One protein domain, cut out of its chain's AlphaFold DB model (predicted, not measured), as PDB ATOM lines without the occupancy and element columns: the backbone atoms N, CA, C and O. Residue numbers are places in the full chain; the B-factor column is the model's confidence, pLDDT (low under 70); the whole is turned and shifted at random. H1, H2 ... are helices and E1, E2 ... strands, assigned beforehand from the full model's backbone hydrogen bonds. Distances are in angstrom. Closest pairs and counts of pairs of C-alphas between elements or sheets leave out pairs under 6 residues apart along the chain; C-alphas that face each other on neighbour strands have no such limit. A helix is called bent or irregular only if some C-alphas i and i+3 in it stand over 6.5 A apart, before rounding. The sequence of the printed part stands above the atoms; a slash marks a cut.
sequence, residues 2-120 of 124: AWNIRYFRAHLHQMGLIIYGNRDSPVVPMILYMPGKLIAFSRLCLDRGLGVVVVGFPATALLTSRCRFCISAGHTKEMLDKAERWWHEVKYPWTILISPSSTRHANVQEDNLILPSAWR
ATOM      1  N   ALA A   2     176.545  86.229 161.291       86.19
ATOM      2  CA  ALA A   2     177.383  87.430 161.133       86.19
ATOM      3  C   ALA A   2     178.595  87.491 162.087       86.19
ATOM      4  O   ALA A   2     179.673  87.901 161.669       86.19
ATOM      5  N   TRP A   3     178.455  87.029 163.338       90.12
ATOM      6  CA  TRP A   3     179.570  86.970 164.294       90.12
ATOM      7  C   TRP A   3     180.725  86.080 163.799       90.12
ATOM      8  O   TRP A   3     181.848  86.564 163.726       90.12
ATOM      9  N   ASN A   4     180.447  84.844 163.354       91.19
ATOM     10  CA  ASN A   4     181.460  83.918 162.815       91.19
ATOM     11  C   ASN A   4     182.217  84.537 161.631       91.19
ATOM     12  O   ASN A   4     183.440  84.446 161.546       91.19
ATOM     13  N   ILE A   5     181.480  85.184 160.721       90.69
ATOM     14  CA  ILE A   5     182.048  85.826 159.531       90.69
ATOM     15  C   ILE A   5     182.983  86.961 159.948       90.69
ATOM     16  O   ILE A   5     184.135  87.007 159.518       90.69
ATOM     17  N   ARG A   6     182.502  87.872 160.800       89.94
ATOM     18  CA  ARG A   6     183.277  89.029 161.262       89.94
ATOM     19  C   ARG A   6     184.509  88.598 162.050       89.94
ATOM     20  O   ARG A   6     185.578  89.155 161.818       89.94
ATOM     21  N   TYR A   7     184.363  87.594 162.913       90.06
ATOM     22  CA  TYR A   7     185.457  86.995 163.669       90.06
ATOM     23  C   TYR A   7     186.531  86.466 162.718       90.06
ATOM     24  O   TYR A   7     187.657  86.952 162.731       90.06
ATOM     25  N   PHE A   8     186.175  85.556 161.813       89.69
ATOM     26  CA  PHE A   8     187.135  84.937 160.902       89.69
ATOM     27  C   PHE A   8     187.820  85.959 159.978       89.69
ATOM     28  O   PHE A   8     189.039  85.948 159.820       89.69
ATOM     29  N   ARG A   9     187.063  86.910 159.416       88.31
ATOM     30  CA  ARG A   9     187.622  87.971 158.561       88.31
ATOM     31  C   ARG A   9     188.597  88.878 159.307       88.31
ATOM     32  O   ARG A   9     189.601  89.275 158.724       88.31
ATOM     33  N   ALA A  10     188.309  89.226 160.563       88.44
ATOM     34  CA  ALA A  10     189.189  90.075 161.360       88.44
ATOM     35  C   ALA A  10     190.564  89.422 161.569       88.44
ATOM     36  O   ALA A  10     191.577  90.082 161.344       88.44
ATOM     37  N   HIS A  11     190.604  88.127 161.893       87.06
ATOM     38  CA  HIS A  11     191.856  87.387 162.082       87.06
ATOM     39  C   HIS A  11     192.639  87.251 160.768       87.06
ATOM     40  O   HIS A  11     193.829  87.557 160.721       87.06
ATOM     41  N   LEU A  12     191.969  86.926 159.653       84.56
ATOM     42  CA  LEU A  12     192.629  86.883 158.339       84.56
ATOM     43  C   LEU A  12     193.227  88.242 157.931       84.56
ATOM     44  O   LEU A  12     194.319  88.292 157.360       84.56
ATOM     45  N   HIS A  13     192.546  89.347 158.249       83.19
ATOM     46  CA  HIS A  13     193.089  90.689 158.040       83.19
ATOM     47  C   HIS A  13     194.301  90.975 158.938       83.19
ATOM     48  O   HIS A  13     195.284  91.531 158.451       83.19
ATOM     49  N   GLN A  14     194.268  90.582 160.216       82.94
ATOM     50  CA  GLN A  14     195.402  90.736 161.141       82.94
ATOM     51  C   GLN A  14     196.635  89.945 160.685       82.94
ATOM     52  O   GLN A  14     197.764  90.399 160.847       82.94
ATOM     53  N   MET A  15     196.429  88.798 160.035       76.75
ATOM     54  CA  MET A  15     197.501  88.007 159.427       76.75
ATOM     55  C   MET A  15     198.134  88.660 158.192       76.75
ATOM     56  O   MET A  15     199.174  88.179 157.728       76.75
ATOM     57  N   GLY A  16     197.531  89.731 157.668       76.38
ATOM     58  CA  GLY A  16     197.974  90.455 156.479       76.38
ATOM     59  C   GLY A  16     197.574  89.788 155.162       76.38
ATOM     60  O   GLY A  16     198.181  90.071 154.134       76.38
ATOM     61  N   LEU A  17     196.578  88.897 155.167       79.19
ATOM     62  CA  LEU A  17     196.093  88.237 153.953       79.19
ATOM     63  C   LEU A  17     195.146  89.164 153.177       79.19
ATOM     64  O   LEU A  17     194.352  89.908 153.759       79.19
ATOM     65  N   ILE A  18     195.216  89.111 151.845       80.62
ATOM     66  CA  ILE A  18     194.359  89.914 150.966       80.62
ATOM     67  C   ILE A  18     193.032  89.175 150.775       80.62
ATOM     68  O   ILE A  18     192.960  88.181 150.045       80.62
ATOM     69  N   ILE A  19     191.986  89.665 151.444       83.69
ATOM     70  CA  ILE A  19     190.622  89.134 151.361       83.69
ATOM     71  C   ILE A  19     189.661  90.163 150.758       83.69
ATOM     72  O   ILE A  19     189.731  91.349 151.077       83.69
ATOM     73  N   TYR A  20     188.735  89.702 149.916       79.12
ATOM     74  CA  TYR A  20     187.721  90.548 149.275       79.12
ATOM     75  C   TYR A  20     186.319  90.324 149.835       79.12
ATOM     76  O   TYR A  20     186.070  89.460 150.683       79.12
ATOM     77  N   GLY A  21     185.382  91.121 149.328       80.44
ATOM     78  CA  GLY A  21     183.961  91.008 149.610       80.44
ATOM     79  C   GLY A  21     183.531  91.750 150.869       80.44
ATOM     80  O   GLY A  21     184.344  92.254 151.644       80.44
ATOM     81  N   ASN A  22     182.215  91.805 151.059       83.25
ATOM     82  CA  ASN A  22     181.593  92.508 152.173       83.25
ATOM     83  C   ASN A  22     181.917  91.826 153.521       83.25
ATOM     84  O   ASN A  22     182.039  90.602 153.603       83.25
ATOM     85  N   ARG A  23     182.006  92.622 154.592       79.06
ATOM     86  CA  ARG A  23     182.199  92.167 155.979       79.06
ATOM     87  C   ARG A  23     181.154  91.161 156.449       79.06
ATOM     88  O   ARG A  23     181.490  90.321 157.273       79.06
ATOM     89  N   ASP A  24     179.934  91.244 155.930       84.00
ATOM     90  CA  ASP A  24     178.823  90.367 156.318       84.00
ATOM     91  C   ASP A  24     178.583  89.213 155.327       84.00
ATOM     92  O   ASP A  24     177.646  88.435 155.492       84.00
ATOM     93  N   SER A  25     179.442  89.069 154.309       86.62
ATOM     94  CA  SER A  25     179.346  87.979 153.334       86.62
ATOM     95  C   SER A  25     179.796  86.642 153.942       86.62
ATOM     96  O   SER A  25     180.931  86.557 154.417       86.62
ATOM     97  N   PRO A  26     178.983  85.567 153.865       86.50
ATOM     98  CA  PRO A  26     179.376  84.233 154.333       86.50
ATOM     99  C   PRO A  26     180.506  83.618 153.503       86.50
ATOM    100  O   PRO A  26     181.196  82.711 153.969       86.50
ATOM    101  N   VAL A  27     180.711  84.115 152.283       88.38
ATOM    102  CA  VAL A  27     181.825  83.720 151.427       88.38
ATOM    103  C   VAL A  27     182.953  84.730 151.598       88.38
ATOM    104  O   VAL A  27     182.783  85.914 151.289       88.38
ATOM    105  N   VAL A  28     184.104  84.251 152.067       89.44
ATOM    106  CA  VAL A  28     185.327  85.038 152.263       89.44
ATOM    107  C   VAL A  28     186.360  84.613 151.211       89.44
ATOM    108  O   VAL A  28     187.047  83.608 151.393       89.44
ATOM    109  N   PRO A  29     186.447  85.315 150.070       87.94
ATOM    110  CA  PRO A  29     187.471  85.070 149.061       87.94
ATOM    111  C   PRO A  29     188.829  85.665 149.465       87.94
ATOM    112  O   PRO A  29     188.904  86.823 149.868       87.94
ATOM    113  N   MET A  30     189.901  84.898 149.284       86.50
ATOM    114  CA  MET A  30     191.304  85.257 149.512       86.50
ATOM    115  C   MET A  30     192.109  85.020 148.229       86.50
ATOM    116  O   MET A  30     191.983  83.945 147.644       86.50
ATOM    117  N   ILE A  31     192.935  85.972 147.783       82.94
ATOM    118  CA  ILE A  31     193.790  85.743 146.601       82.94
ATOM    119  C   ILE A  31     194.919  84.768 146.916       82.94
ATOM    120  O   ILE A  31     195.611  84.907 147.922       82.94
ATOM    121  N   LEU A  32     195.169  83.856 145.975       78.25
ATOM    122  CA  LEU A  32     196.427  83.129 145.870       78.25
ATOM    123  C   LEU A  32     197.080  83.443 144.520       78.25
ATOM    124  O   LEU A  32     196.639  82.966 143.479       78.25
ATOM    125  N   TYR A  33     198.186  84.187 144.546       73.19
ATOM    126  CA  TYR A  33     198.940  84.566 143.341       73.19
ATOM    127  C   TYR A  33     199.749  83.410 142.715       73.19
ATOM    128  O   TYR A  33     200.439  83.606 141.719       73.19
ATOM    129  N   MET A  34     199.671  82.195 143.271       76.88
ATOM    130  CA  MET A  34     200.377  81.008 142.776       76.88
ATOM    131  C   MET A  34     199.387  79.940 142.275       76.88
ATOM    132  O   MET A  34     199.110  78.979 143.001       76.88
ATOM    133  N   PRO A  35     198.871  80.048 141.034       75.75
ATOM    134  CA  PRO A  35     197.897  79.094 140.498       75.75
ATOM    135  C   PRO A  35     198.429  77.653 140.457       75.75
ATOM    136  O   PRO A  35     197.692  76.720 140.762       75.75
ATOM    137  N   GLY A  36     199.726  77.451 140.186       81.00
ATOM    138  CA  GLY A  36     200.336  76.111 140.157       81.00
ATOM    139  C   GLY A  36     200.332  75.380 141.507       81.00
ATOM    140  O   GLY A  36     200.414  74.158 141.554       81.00
ATOM    141  N   LYS A  37     200.194  76.113 142.617       79.50
ATOM    142  CA  LYS A  37     200.172  75.560 143.980       79.50
ATOM    143  C   LYS A  37     198.761  75.397 144.544       79.50
ATOM    144  O   LYS A  37     198.592  74.850 145.628       79.50
ATOM    145  N   LEU A  38     197.747  75.834 143.806       81.88
ATOM    146  CA  LEU A  38     196.365  75.942 144.263       81.88
ATOM    147  C   LEU A  38     195.737  74.578 144.604       81.88
ATOM    148  O   LEU A  38     195.094  74.427 145.641       81.88
ATOM    149  N   ILE A  39     195.986  73.561 143.775       84.69
ATOM    150  CA  ILE A  39     195.495  72.194 144.011       84.69
ATOM    151  C   ILE A  39     196.222  71.532 145.186       84.69
ATOM    152  O   ILE A  39     195.584  70.912 146.035       84.69
ATOM    153  N   ALA A  40     197.547  71.695 145.265       85.94
ATOM    154  CA  ALA A  40     198.341  71.179 146.378       85.94
ATOM    155  C   ALA A  40     197.906  71.809 147.709       85.94
ATOM    156  O   ALA A  40     197.751  71.106 148.703       85.94
ATOM    157  N   PHE A  41     197.628  73.113 147.698       83.88
ATOM    158  CA  PHE A  41     197.089  73.841 148.837       83.88
ATOM    159  C   PHE A  41     195.738  73.268 149.294       83.88
ATOM    160  O   PHE A  41     195.582  72.954 150.469       83.88
ATOM    161  N   SER A  42     194.788  73.049 148.377       86.38
ATOM    162  CA  SER A  42     193.477  72.475 148.720       86.38
ATOM    163  C   SER A  42     193.581  71.079 149.345       86.38
ATOM    164  O   SER A  42     192.926  70.814 150.351       86.38
ATOM    165  N   ARG A  43     194.447  70.213 148.803       87.06
ATOM    166  CA  ARG A  43     194.705  68.876 149.368       87.06
ATOM    167  C   ARG A  43     195.311  68.962 150.766       87.06
ATOM    168  O   ARG A  43     194.827  68.317 151.684       87.06
ATOM    169  N   LEU A  44     196.295  69.840 150.946       85.88
ATOM    170  CA  LEU A  44     196.942  70.062 152.234       85.88
ATOM    171  C   LEU A  44     195.965  70.577 153.305       85.88
ATOM    172  O   LEU A  44     196.092  70.221 154.477       85.88
ATOM    173  N   CYS A  45     195.013  71.435 152.925       84.88
ATOM    174  CA  CYS A  45     193.933  71.861 153.816       84.88
ATOM    175  C   CYS A  45     193.052  70.676 154.213       84.88
ATOM    176  O   CYS A  45     192.771  70.499 155.399       84.88
ATOM    177  N   LEU A  46     192.656  69.855 153.235       87.12
ATOM    178  CA  LEU A  46     191.798  68.697 153.459       87.12
ATOM    179  C   LEU A  46     192.447  67.688 154.415       87.12
ATOM    180  O   LEU A  46     191.791  67.256 155.360       87.12
ATOM    181  N   ASP A  47     193.742  67.411 154.250       86.94
ATOM    182  CA  ASP A  47     194.513  66.517 155.130       86.94
ATOM    183  C   ASP A  47     194.541  67.002 156.590       86.94
ATOM    184  O   ASP A  47     194.666  66.214 157.525       86.94
ATOM    185  N   ARG A  48     194.393  68.312 156.811       83.25
ATOM    186  CA  ARG A  48     194.338  68.930 158.147       83.25
ATOM    187  C   ARG A  48     192.905  69.108 158.666       83.25
ATOM    188  O   ARG A  48     192.702  69.660 159.753       83.25
ATOM    189  N   GLY A  49     191.912  68.638 157.912       84.44
ATOM    190  CA  GLY A  49     190.491  68.750 158.232       84.44
ATOM    191  C   GLY A  49     189.895  70.133 157.959       84.44
ATOM    192  O   GLY A  49     188.904  70.498 158.586       84.44
ATOM    193  N   LEU A  50     190.495  70.921 157.060       85.19
ATOM    194  CA  LEU A  50     189.978  72.216 156.614       85.19
ATOM    195  C   LEU A  50     189.449  72.107 155.183       85.19
ATOM    196  O   LEU A  50     190.203  71.963 154.223       85.19
ATOM    197  N   GLY A  51     188.131  72.207 155.030       85.56
ATOM    198  CA  GLY A  51     187.491  72.251 153.718       85.56
ATOM    199  C   GLY A  51     187.626  73.636 153.094       85.56
ATOM    200  O   GLY A  51     187.025  74.594 153.580       85.56
ATOM    201  N   VAL A  52     188.393  73.748 152.010       88.44
ATOM    202  CA  VAL A  52     188.577  75.011 151.282       88.44
ATOM    203  C   VAL A  52     188.222  74.854 149.811       88.44
ATOM    204  O   VAL A  52     188.591  73.866 149.176       88.44
ATOM    205  N   VAL A  53     187.526  75.847 149.254       88.62
ATOM    206  CA  VAL A  53     187.183  75.854 147.829       88.62
ATOM    207  C   VAL A  53     188.189  76.714 147.095       88.62
ATOM    208  O   VAL A  53     188.182  77.938 147.202       88.62
ATOM    209  N   VAL A  54     189.056  76.075 146.326       88.94
ATOM    210  CA  VAL A  54     190.006  76.782 145.478       88.94
ATOM    211  C   VAL A  54     189.433  76.983 144.080       88.94
ATOM    212  O   VAL A  54     188.815  76.088 143.512       88.94
ATOM    213  N   VAL A  55     189.617  78.180 143.534       86.44
ATOM    214  CA  VAL A  55     189.108  78.572 142.220       86.44
ATOM    215  C   VAL A  55     190.265  79.133 141.409       86.44
ATOM    216  O   VAL A  55     190.905  80.106 141.813       86.44
ATOM    217  N   GLY A  56     190.520  78.500 140.270       85.94
ATOM    218  CA  GLY A  56     191.473  78.952 139.264       85.94
ATOM    219  C   GLY A  56     190.824  79.025 137.884       85.94
ATOM    220  O   GLY A  56     189.603  78.903 137.737       85.94
ATOM    221  N   PHE A  57     191.653  79.204 136.859       80.88
ATOM    222  CA  PHE A  57     191.238  79.125 135.457       80.88
ATOM    223  C   PHE A  57     190.507  77.794 135.169       80.88
ATOM    224  O   PHE A  57     190.965  76.759 135.658       80.88
ATOM    225  N   PRO A  58     189.388  77.772 134.410       83.06
ATOM    226  CA  PRO A  58     188.794  78.854 133.606       83.06
ATOM    227  C   PRO A  58     187.799  79.760 134.354       83.06
ATOM    228  O   PRO A  58     187.310  80.731 133.787       83.06
ATOM    229  N   ALA A  59     187.485  79.471 135.620       82.75
ATOM    230  CA  ALA A  59     186.472  80.211 136.380       82.75
ATOM    231  C   ALA A  59     186.941  81.606 136.849       82.75
ATOM    232  O   ALA A  59     186.124  82.454 137.215       82.75
ATOM    233  N   THR A  60     188.254  81.849 136.867       78.56
ATOM    234  CA  THR A  60     188.889  83.146 137.149       78.56
ATOM    235  C   THR A  60     190.070  83.376 136.214       78.56
ATOM    236  O   THR A  60     190.642  82.416 135.697       78.56
ATOM    237  N   ALA A  61     190.479  84.634 136.019       78.12
ATOM    238  CA  ALA A  61     191.705  84.930 135.279       78.12
ATOM    239  C   ALA A  61     192.919  84.266 135.959       78.12
ATOM    240  O   ALA A  61     192.936  84.080 137.178       78.12
ATOM    241  N   LEU A  62     193.944  83.924 135.172       73.56
ATOM    242  CA  LEU A  62     195.138  83.195 135.630       73.56
ATOM    243  C   LEU A  62     195.765  83.810 136.894       73.56
ATOM    244  O   LEU A  62     196.068  83.096 137.852       73.56
ATOM    245  N   LEU A  63     195.882  85.141 136.922       74.69
ATOM    246  CA  LEU A  63     196.496  85.901 138.016       74.69
ATOM    247  C   LEU A  63     195.553  86.189 139.195       74.69
ATOM    248  O   LEU A  63     196.015  86.610 140.250       74.69
ATOM    249  N   THR A  64     194.243  85.969 139.040       75.38
ATOM    250  CA  THR A  64     193.224  86.250 140.072       75.38
ATOM    251  C   THR A  64     192.671  84.976 140.707       75.38
ATOM    252  O   THR A  64     191.563  84.950 141.254       75.38
ATOM    253  N   SER A  65     193.471  83.911 140.647       83.31
ATOM    254  CA  SER A  65     193.221  82.661 141.351       83.31
ATOM    255  C   SER A  65     193.045  82.917 142.852       83.31
ATOM    256  O   SER A  65     193.722  83.753 143.456       83.31
ATOM    257  N   ARG A  66     192.076  82.240 143.468       86.06
ATOM    258  CA  ARG A  66     191.623  82.556 144.831       86.06
ATOM    259  C   ARG A  66     191.079  81.341 145.559       86.06
ATOM    260  O   ARG A  66     190.544  80.421 144.951       86.06
ATOM    261  N   CYS A  67     191.158  81.374 146.878       88.31
ATOM    262  CA  CYS A  67     190.502  80.436 147.775       88.31
ATOM    263  C   CYS A  67     189.254  81.092 148.367       88.31
ATOM    264  O   CYS A  67     189.264  82.276 148.683       88.31
ATOM    265  N   ARG A  68     188.165  80.342 148.511       89.88
ATOM    266  CA  ARG A  68     186.907  80.780 149.112       89.88
ATOM    267  C   ARG A  68     186.674  79.985 150.392       89.88
ATOM    268  O   ARG A  68     186.577  78.759 150.347       89.88
ATOM    269  N   PHE A  69     186.546  80.695 151.509       88.69
ATOM    270  CA  PHE A  69     186.041  80.123 152.756       88.69
ATOM    271  C   PHE A  69     184.535  80.320 152.814       88.69
ATOM    272  O   PHE A  69     184.047  81.437 152.636       88.69
ATOM    273  N   CYS A  70     183.815  79.234 153.065       90.12
ATOM    274  CA  CYS A  70     182.367  79.241 153.204       90.12
ATOM    275  C   CYS A  70     182.026  79.113 154.687       90.12
ATOM    276  O   CYS A  70     182.063  78.020 155.248       90.12
ATOM    277  N   ILE A  71     181.717  80.236 155.329       90.81
ATOM    278  CA  ILE A  71     181.385  80.272 156.750       90.81
ATOM    279  C   ILE A  71     179.882  80.071 156.920       90.81
ATOM    280  O   ILE A  71     179.063  80.748 156.299       90.81
ATOM    281  N   SER A  72     179.521  79.145 157.801       89.75
ATOM    282  CA  SER A  72     178.139  78.826 158.161       89.75
ATOM    283  C   SER A  72     177.882  79.072 159.650       89.75
ATOM    284  O   SER A  72     178.811  79.270 160.440       89.75
ATOM    285  N   ALA A  73     176.607  79.055 160.048       89.62
ATOM    286  CA  ALA A  73     176.209  79.269 161.438       89.62
ATOM    287  C   ALA A  73     176.610  78.103 162.355       89.62
ATOM    288  O   ALA A  73     176.714  78.307 163.557       89.62
ATOM    289  N   GLY A  74     176.859  76.916 161.791       89.56
ATOM    290  CA  GLY A  74     177.283  75.730 162.538       89.56
ATOM    291  C   GLY A  74     178.773  75.695 162.883       89.56
ATOM    292  O   GLY A  74     179.199  74.786 163.582       89.56
ATOM    293  N   HIS A  75     179.573  76.654 162.408       89.88
ATOM    294  CA  HIS A  75     180.976  76.738 162.809       89.88
ATOM    295  C   HIS A  75     181.074  77.253 164.246       89.88
ATOM    296  O   HIS A  75     180.584  78.348 164.541       89.88
ATOM    297  N   THR A  76     181.718  76.482 165.121       92.19
ATOM    298  CA  THR A  76     182.030  76.918 166.486       92.19
ATOM    299  C   THR A  76     183.292  77.775 166.499       92.19
ATOM    300  O   THR A  76     184.068  77.782 165.537       92.19
ATOM    301  N   LYS A  77     183.521  78.504 167.595       89.56
ATOM    302  CA  LYS A  77     184.719  79.335 167.745       89.56
ATOM    303  C   LYS A  77     185.995  78.491 167.662       89.56
ATOM    304  O   LYS A  77     186.926  78.865 166.966       89.56
ATOM    305  N   GLU A  78     185.994  77.308 168.266       90.50
ATOM    306  CA  GLU A  78     187.137  76.390 168.298       90.50
ATOM    307  C   GLU A  78     187.517  75.912 166.891       90.50
ATOM    308  O   GLU A  78     188.697  75.756 166.577       90.50
ATOM    309  N   MET A  79     186.527  75.714 166.012       90.06
ATOM    310  CA  MET A  79     186.776  75.382 164.606       90.06
ATOM    311  C   MET A  79     187.449  76.542 163.863       90.06
ATOM    312  O   MET A  79     188.351  76.309 163.055       90.06
ATOM    313  N   LEU A  80     187.024  77.781 164.134       89.06
ATOM    314  CA  LEU A  80     187.610  78.984 163.538       89.06
ATOM    315  C   LEU A  80     189.037  79.217 164.052       89.06
ATOM    316  O   LEU A  80     189.933  79.455 163.245       89.06
ATOM    317  N   ASP A  81     189.266  79.046 165.352       89.75
ATOM    318  CA  ASP A  81     190.585  79.175 165.985       89.75
ATOM    319  C   ASP A  81     191.551  78.083 165.485       89.75
ATOM    320  O   ASP A  81     192.732  78.335 165.239       89.75
ATOM    321  N   LYS A  82     191.057  76.857 165.252       88.88
ATOM    322  CA  LYS A  82     191.850  75.785 164.626       88.88
ATOM    323  C   LYS A  82     192.264  76.156 163.202       88.88
ATOM    324  O   LYS A  82     193.413  75.925 162.822       88.88
ATOM    325  N   ALA A  83     191.344  76.723 162.420       85.38
ATOM    326  CA  ALA A  83     191.656  77.207 161.080       85.38
ATOM    327  C   ALA A  83     192.716  78.316 161.135       85.38
ATOM    328  O   ALA A  83     193.672  78.284 160.368       85.38
ATOM    329  N   GLU A  84     192.597  79.251 162.076       82.00
ATOM    330  CA  GLU A  84     193.567  80.324 162.302       82.00
ATOM    331  C   GLU A  84     194.968  79.796 162.643       82.00
ATOM    332  O   GLU A  84     195.954  80.174 162.007       82.00
ATOM    333  N   ARG A  85     195.075  78.866 163.598       84.69
ATOM    334  CA  ARG A  85     196.359  78.242 163.952       84.69
ATOM    335  C   ARG A  85     197.019  77.598 162.735       84.69
ATOM    336  O   ARG A  85     198.219  77.748 162.526       84.69
ATOM    337  N   TRP A  86     196.233  76.917 161.910       82.50
ATOM    338  CA  TRP A  86     196.741  76.308 160.690       82.50
ATOM    339  C   TRP A  86     197.316  77.338 159.707       82.50
ATOM    340  O   TRP A  86     198.371  77.113 159.112       82.50
ATOM    341  N   TRP A  87     196.666  78.497 159.568       77.44
ATOM    342  CA  TRP A  87     197.176  79.590 158.739       77.44
ATOM    343  C   TRP A  87     198.535  80.092 159.203       77.44
ATOM    344  O   TRP A  87     199.393  80.357 158.360       77.44
ATOM    345  N   HIS A  88     198.770  80.165 160.514       75.62
ATOM    346  CA  HIS A  88     200.088  80.505 161.047       75.62
ATOM    347  C   HIS A  88     201.171  79.510 160.609       75.62
ATOM    348  O   HIS A  88     202.268  79.934 160.254       75.62
ATOM    349  N   GLU A  89     200.868  78.214 160.568       72.81
ATOM    350  CA  GLU A  89     201.827  77.179 160.161       72.81
ATOM    351  C   GLU A  89     202.115  77.204 158.651       72.81
ATOM    352  O   GLU A  89     203.251  77.005 158.221       72.81
ATOM    353  N   VAL A  90     201.095  77.458 157.827       70.19
ATOM    354  CA  VAL A  90     201.194  77.377 156.358       70.19
ATOM    355  C   VAL A  90     201.694  78.669 155.716       70.19
ATOM    356  O   VAL A  90     202.290  78.626 154.637       70.19
ATOM    357  N   LYS A  91     201.537  79.812 156.391       64.50
ATOM    358  CA  LYS A  91     201.982  81.130 155.916       64.50
ATOM    359  C   LYS A  91     203.461  81.161 155.506       64.50
ATOM    360  O   LYS A  91     203.782  81.705 154.451       64.50
ATOM    361  N   TYR A  92     204.348  80.564 156.303       57.75
ATOM    362  CA  TYR A  92     205.800  80.620 156.090       57.75
ATOM    363  C   TYR A  92     206.301  79.750 154.922       57.75
ATOM    364  O   TYR A  92     206.963  80.293 154.036       57.75
ATOM    365  N   PRO A  93     205.975  78.443 154.836       58.03
ATOM    366  CA  PRO A  93     206.495  77.599 153.759       58.03
ATOM    367  C   PRO A  93     205.911  77.922 152.375       58.03
ATOM    368  O   PRO A  93     206.533  77.599 151.363       58.03
ATOM    369  N   TRP A  94     204.741  78.566 152.292       56.91
ATOM    370  CA  TRP A  94     204.064  78.802 151.010       56.91
ATOM    371  C   TRP A  94     204.260  80.205 150.427       56.91
ATOM    372  O   TRP A  94     203.805  80.428 149.307       56.91
ATOM    373  N   THR A  95     204.963  81.119 151.121       52.75
ATOM    374  CA  THR A  95     205.149  82.528 150.693       52.75
ATOM    375  C   THR A  95     203.830  83.126 150.184       52.75
ATOM    376  O   THR A  95     203.749  83.721 149.109       52.75
ATOM    377  N   ILE A  96     202.744  82.898 150.927       57.56
ATOM    378  CA  ILE A  96     201.453  83.506 150.604       57.56
ATOM    379  C   ILE A  96     201.628  84.995 150.899       57.56
ATOM    380  O   ILE A  96     201.867  85.366 152.049       57.56
ATOM    381  N   LEU A  97     201.622  85.819 149.845       53.91
ATOM    382  CA  LEU A  97     201.963  87.238 149.934       53.91
ATOM    383  C   LEU A  97     201.124  87.932 151.010       53.91
ATOM    384  O   LEU A  97     199.893  87.914 150.993       53.91
ATOM    385  N   ILE A  98     201.844  88.540 151.943       50.62
ATOM    386  CA  ILE A  98     201.326  89.317 153.058       50.62
ATOM    387  C   ILE A  98     201.301  90.766 152.581       50.62
ATOM    388  O   ILE A  98     202.296  91.246 152.033       50.62
ATOM    389  N   SER A  99     200.188  91.469 152.774       42.97
ATOM    390  CA  SER A  99     200.141  92.915 152.565       42.97
ATOM    391  C   SER A  99     201.229  93.580 153.427       42.97
ATOM    392  O   SER A  99     201.226  93.366 154.643       42.97
ATOM    393  N   PRO A 100     202.160  94.372 152.855       36.59
ATOM    394  CA  PRO A 100     203.301  94.920 153.596       36.59
ATOM    395  C   PRO A 100     202.943  95.996 154.632       36.59
ATOM    396  O   PRO A 100     203.832  96.496 155.313       36.59
ATOM    397  N   SER A 101     201.679  96.409 154.742       39.12
ATOM    398  CA  SER A 101     201.309  97.612 155.487       39.12
ATOM    399  C   SER A 101     200.161  97.370 156.463       39.12
ATOM    400  O   SER A 101     198.996  97.271 156.078       39.12
ATOM    401  N   SER A 102     200.498  97.379 157.750       39.28
ATOM    402  CA  SER A 102     199.606  97.414 158.911       39.28
ATOM    403  C   SER A 102     198.841  98.743 159.055       39.28
ATOM    404  O   SER A 102     198.699  99.264 160.161       39.28
ATOM    405  N   THR A 103     198.387  99.386 157.977       34.38
ATOM    406  CA  THR A 103     197.801 100.732 158.086       34.38
ATOM    407  C   THR A 103     196.703 100.977 157.056       34.38
ATOM    408  O   THR A 103     196.944 100.956 155.857       34.38
ATOM    409  N   ARG A 104     195.520 101.300 157.600       29.11
ATOM    410  CA  ARG A 104     194.280 101.794 156.973       29.11
ATOM    411  C   ARG A 104     193.420 100.754 156.256       29.11
ATOM    412  O   ARG A 104     193.740 100.265 155.185       29.11
ATOM    413  N   HIS A 105     192.266 100.505 156.878       31.73
ATOM    414  CA  HIS A 105     190.950 100.324 156.262       31.73
ATOM    415  C   HIS A 105     190.918 100.527 154.736       31.73
ATOM    416  O   HIS A 105     190.512 101.582 154.258       31.73
ATOM    417  N   ALA A 106     191.298  99.515 153.967       31.19
ATOM    418  CA  ALA A 106     190.987  99.462 152.552       31.19
ATOM    419  C   ALA A 106     189.801  98.512 152.401       31.19
ATOM    420  O   ALA A 106     189.950  97.290 152.425       31.19
ATOM    421  N   ASN A 107     188.602  99.085 152.275       29.58
ATOM    422  CA  ASN A 107     187.581  98.453 151.452       29.58
ATOM    423  C   ASN A 107     188.202  98.351 150.060       29.58
ATOM    424  O   ASN A 107     188.198  99.321 149.308       29.58
ATOM    425  N   VAL A 108     188.807  97.204 149.748       39.75
ATOM    426  CA  VAL A 108     189.236  96.903 148.384       39.75
ATOM    427  C   VAL A 108     187.977  96.507 147.624       39.75
ATOM    428  O   VAL A 108     187.642  95.332 147.471       39.75
ATOM    429  N   GLN A 109     187.215  97.543 147.286       28.86
ATOM    430  CA  GLN A 109     186.202  97.540 146.246       28.86
ATOM    431  C   GLN A 109     186.912  97.233 144.921       28.86
ATOM    432  O   GLN A 109     188.086  97.555 144.758       28.86
ATOM    433  N   GLU A 110     186.214  96.548 144.023       36.44
ATOM    434  CA  GLU A 110     186.731  95.815 142.856       36.44
ATOM    435  C   GLU A 110     187.520  96.630 141.806       36.44
ATOM    436  O   GLU A 110     188.031  96.047 140.853       36.44
ATOM    437  N   ASP A 111     187.746  97.925 142.007       28.00
ATOM    438  CA  ASP A 111     188.368  98.818 141.031       28.00
ATOM    439  C   ASP A 111     189.796  99.192 141.433       28.00
ATOM    440  O   ASP A 111     190.042 100.269 141.972       28.00
ATOM    441  N   ASN A 112     190.726  98.261 141.194       29.00
ATOM    442  CA  ASN A 112     192.161  98.460 140.932       29.00
ATOM    443  C   ASN A 112     192.993  97.329 141.541       29.00
ATOM    444  O   ASN A 112     193.532  97.426 142.645       29.00
ATOM    445  N   LEU A 113     193.215  96.289 140.741       38.69
ATOM    446  CA  LEU A 113     194.402  95.443 140.853       38.69
ATOM    447  C   LEU A 113     195.642  96.265 140.445       38.69
ATOM    448  O   LEU A 113     196.298  95.970 139.450       38.69
ATOM    449  N   ILE A 114     195.971  97.325 141.191       36.25
ATOM    450  CA  ILE A 114     197.282  97.965 141.079       36.25
ATOM    451  C   ILE A 114     198.252  97.039 141.806       36.25
ATOM    452  O   ILE A 114     198.377  97.058 143.031       36.25
ATOM    453  N   LEU A 115     198.919  96.191 141.025       42.66
ATOM    454  CA  LEU A 115     200.114  95.486 141.467       42.66
ATOM    455  C   LEU A 115     201.086  96.518 142.075       42.66
ATOM    456  O   LEU A 115     201.262  97.598 141.492       42.66
ATOM    457  N   PRO A 116     201.722  96.224 143.226       39.19
ATOM    458  CA  PRO A 116     202.743  97.098 143.791       39.19
ATOM    459  C   PRO A 116     203.788  97.430 142.724       39.19
ATOM    460  O   PRO A 116     204.162  96.563 141.935       39.19
ATOM    461  N   SER A 117     204.262  98.676 142.681       35.34
ATOM    462  CA  SER A 117     205.198  99.182 141.661       35.34
ATOM    463  C   SER A 117     206.437  98.299 141.450       35.34
ATOM    464  O   SER A 117     206.931  98.221 140.330       35.34
ATOM    465  N   ALA A 118     206.867  97.559 142.477       38.44
ATOM    466  CA  ALA A 118     207.944  96.568 142.410       38.44
ATOM    467  C   ALA A 118     207.715  95.436 141.386       38.44
ATOM    468  O   ALA A 118     208.671  94.842 140.903       38.44
ATOM    469  N   TRP A 119     206.465  95.153 141.021       40.38
ATOM    470  CA  TRP A 119     206.095  94.073 140.099       40.38
ATOM    471  C   TRP A 119     205.805  94.561 138.674       40.38
ATOM    472  O   TRP A 119     205.561  93.748 137.786       40.38
ATOM    473  N   ARG A 120     205.866  95.879 138.429       36.69
ATOM    474  CA  ARG A 120     205.702  96.467 137.088       36.69
ATOM    475  C   ARG A 120     206.930  96.260 136.192       36.69
ATOM    476  O   ARG A 120     206.796  96.281 134.978       36.69
TER     477      ARG A 120
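What this domain is: This is residues 2 to 120 of the 124 residues of an uncharacterized protein of Rodentolepis nana (UniProt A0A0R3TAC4). A small sheet of three strands has two helices packed on it, H1 by E1 and H2 by E2, while the longest helix, H3, packs on H1 and passes near H2 off the sheet. A long tail follows H3, and its residues 114 to 120, with the tiny H4, stick out. The printed part has 119 residues, with four named helices and three named strands in the order H1 E1 H2 E2 E3 H3 H4; the sheet order is E1 - E3 - E2, all antiparallel. The class is mixed, and the whole is compact, with a radius of gyration of the C-alphas of 14.1 A and spans of 42 by 32 by 27 A.

How they stand to each other: Start with H1, residues 2 to 14, which is on the sheet by E1, residues 27 to 31; the closest C-alphas, of Arg 9 and Val 28, are 7.3 A apart. Next, H2, residues 35 to 47, is on the sheet by E2, residues 53 to 55; the closest C-alphas, of Ser 42 and Val 54, are 6.4 A apart. H1 and H2 on one face of the sheet make two layers, helices on one side of strands. E3, residues 66 to 70, is the inner strand: look for N 28 and O 69 at 2.9 A towards E1, and N 68 and O 53 at 2.7 A towards E2, with which it forms a hairpin. E1, H2 and E2 are a split strand-helix-strand unit, two strands running the same way with E3 between them; its crossover is right-handed. H3, residues 77 to 94, touches H1 with residues 77 to 84 alone, the same way at a shallow tilt of 25 degrees; the closest C-alphas, of Phe 8 and Leu 80, are 6.5 A apart. H4, residues 117 to 120, is apart from H3. Every O i to N i+4 pair is within hydrogen-bond range in H1, 7 of 9 in H2 and 12 of 14 in H3; H4 is too short for one.

Where its parts are: Find C-alpha 2 at (177.383, 87.430, 161.133); from there H1 runs 18.3 A. H2, 19.6 A long, is irregular, with C-alphas 36 and 39 at 7.3 A. H3, 25.6 A long, has a kink of 25 degrees near residue 88 and is only just irregular, with C-alphas 89 and 92 at 6.6 A. E1 spans 13.1 A, E3 12.9 A. H4 ends at C-alpha 120, (205.702, 96.467, 137.088).

The domain as a whole: The C-alphas farthest apart, of Gly 74 and Arg 120, are 43.4 A apart. The printed part has no cut; its long links are H1 to E1 and H3 to H4. Residues 91 to 120 are under pLDDT 70.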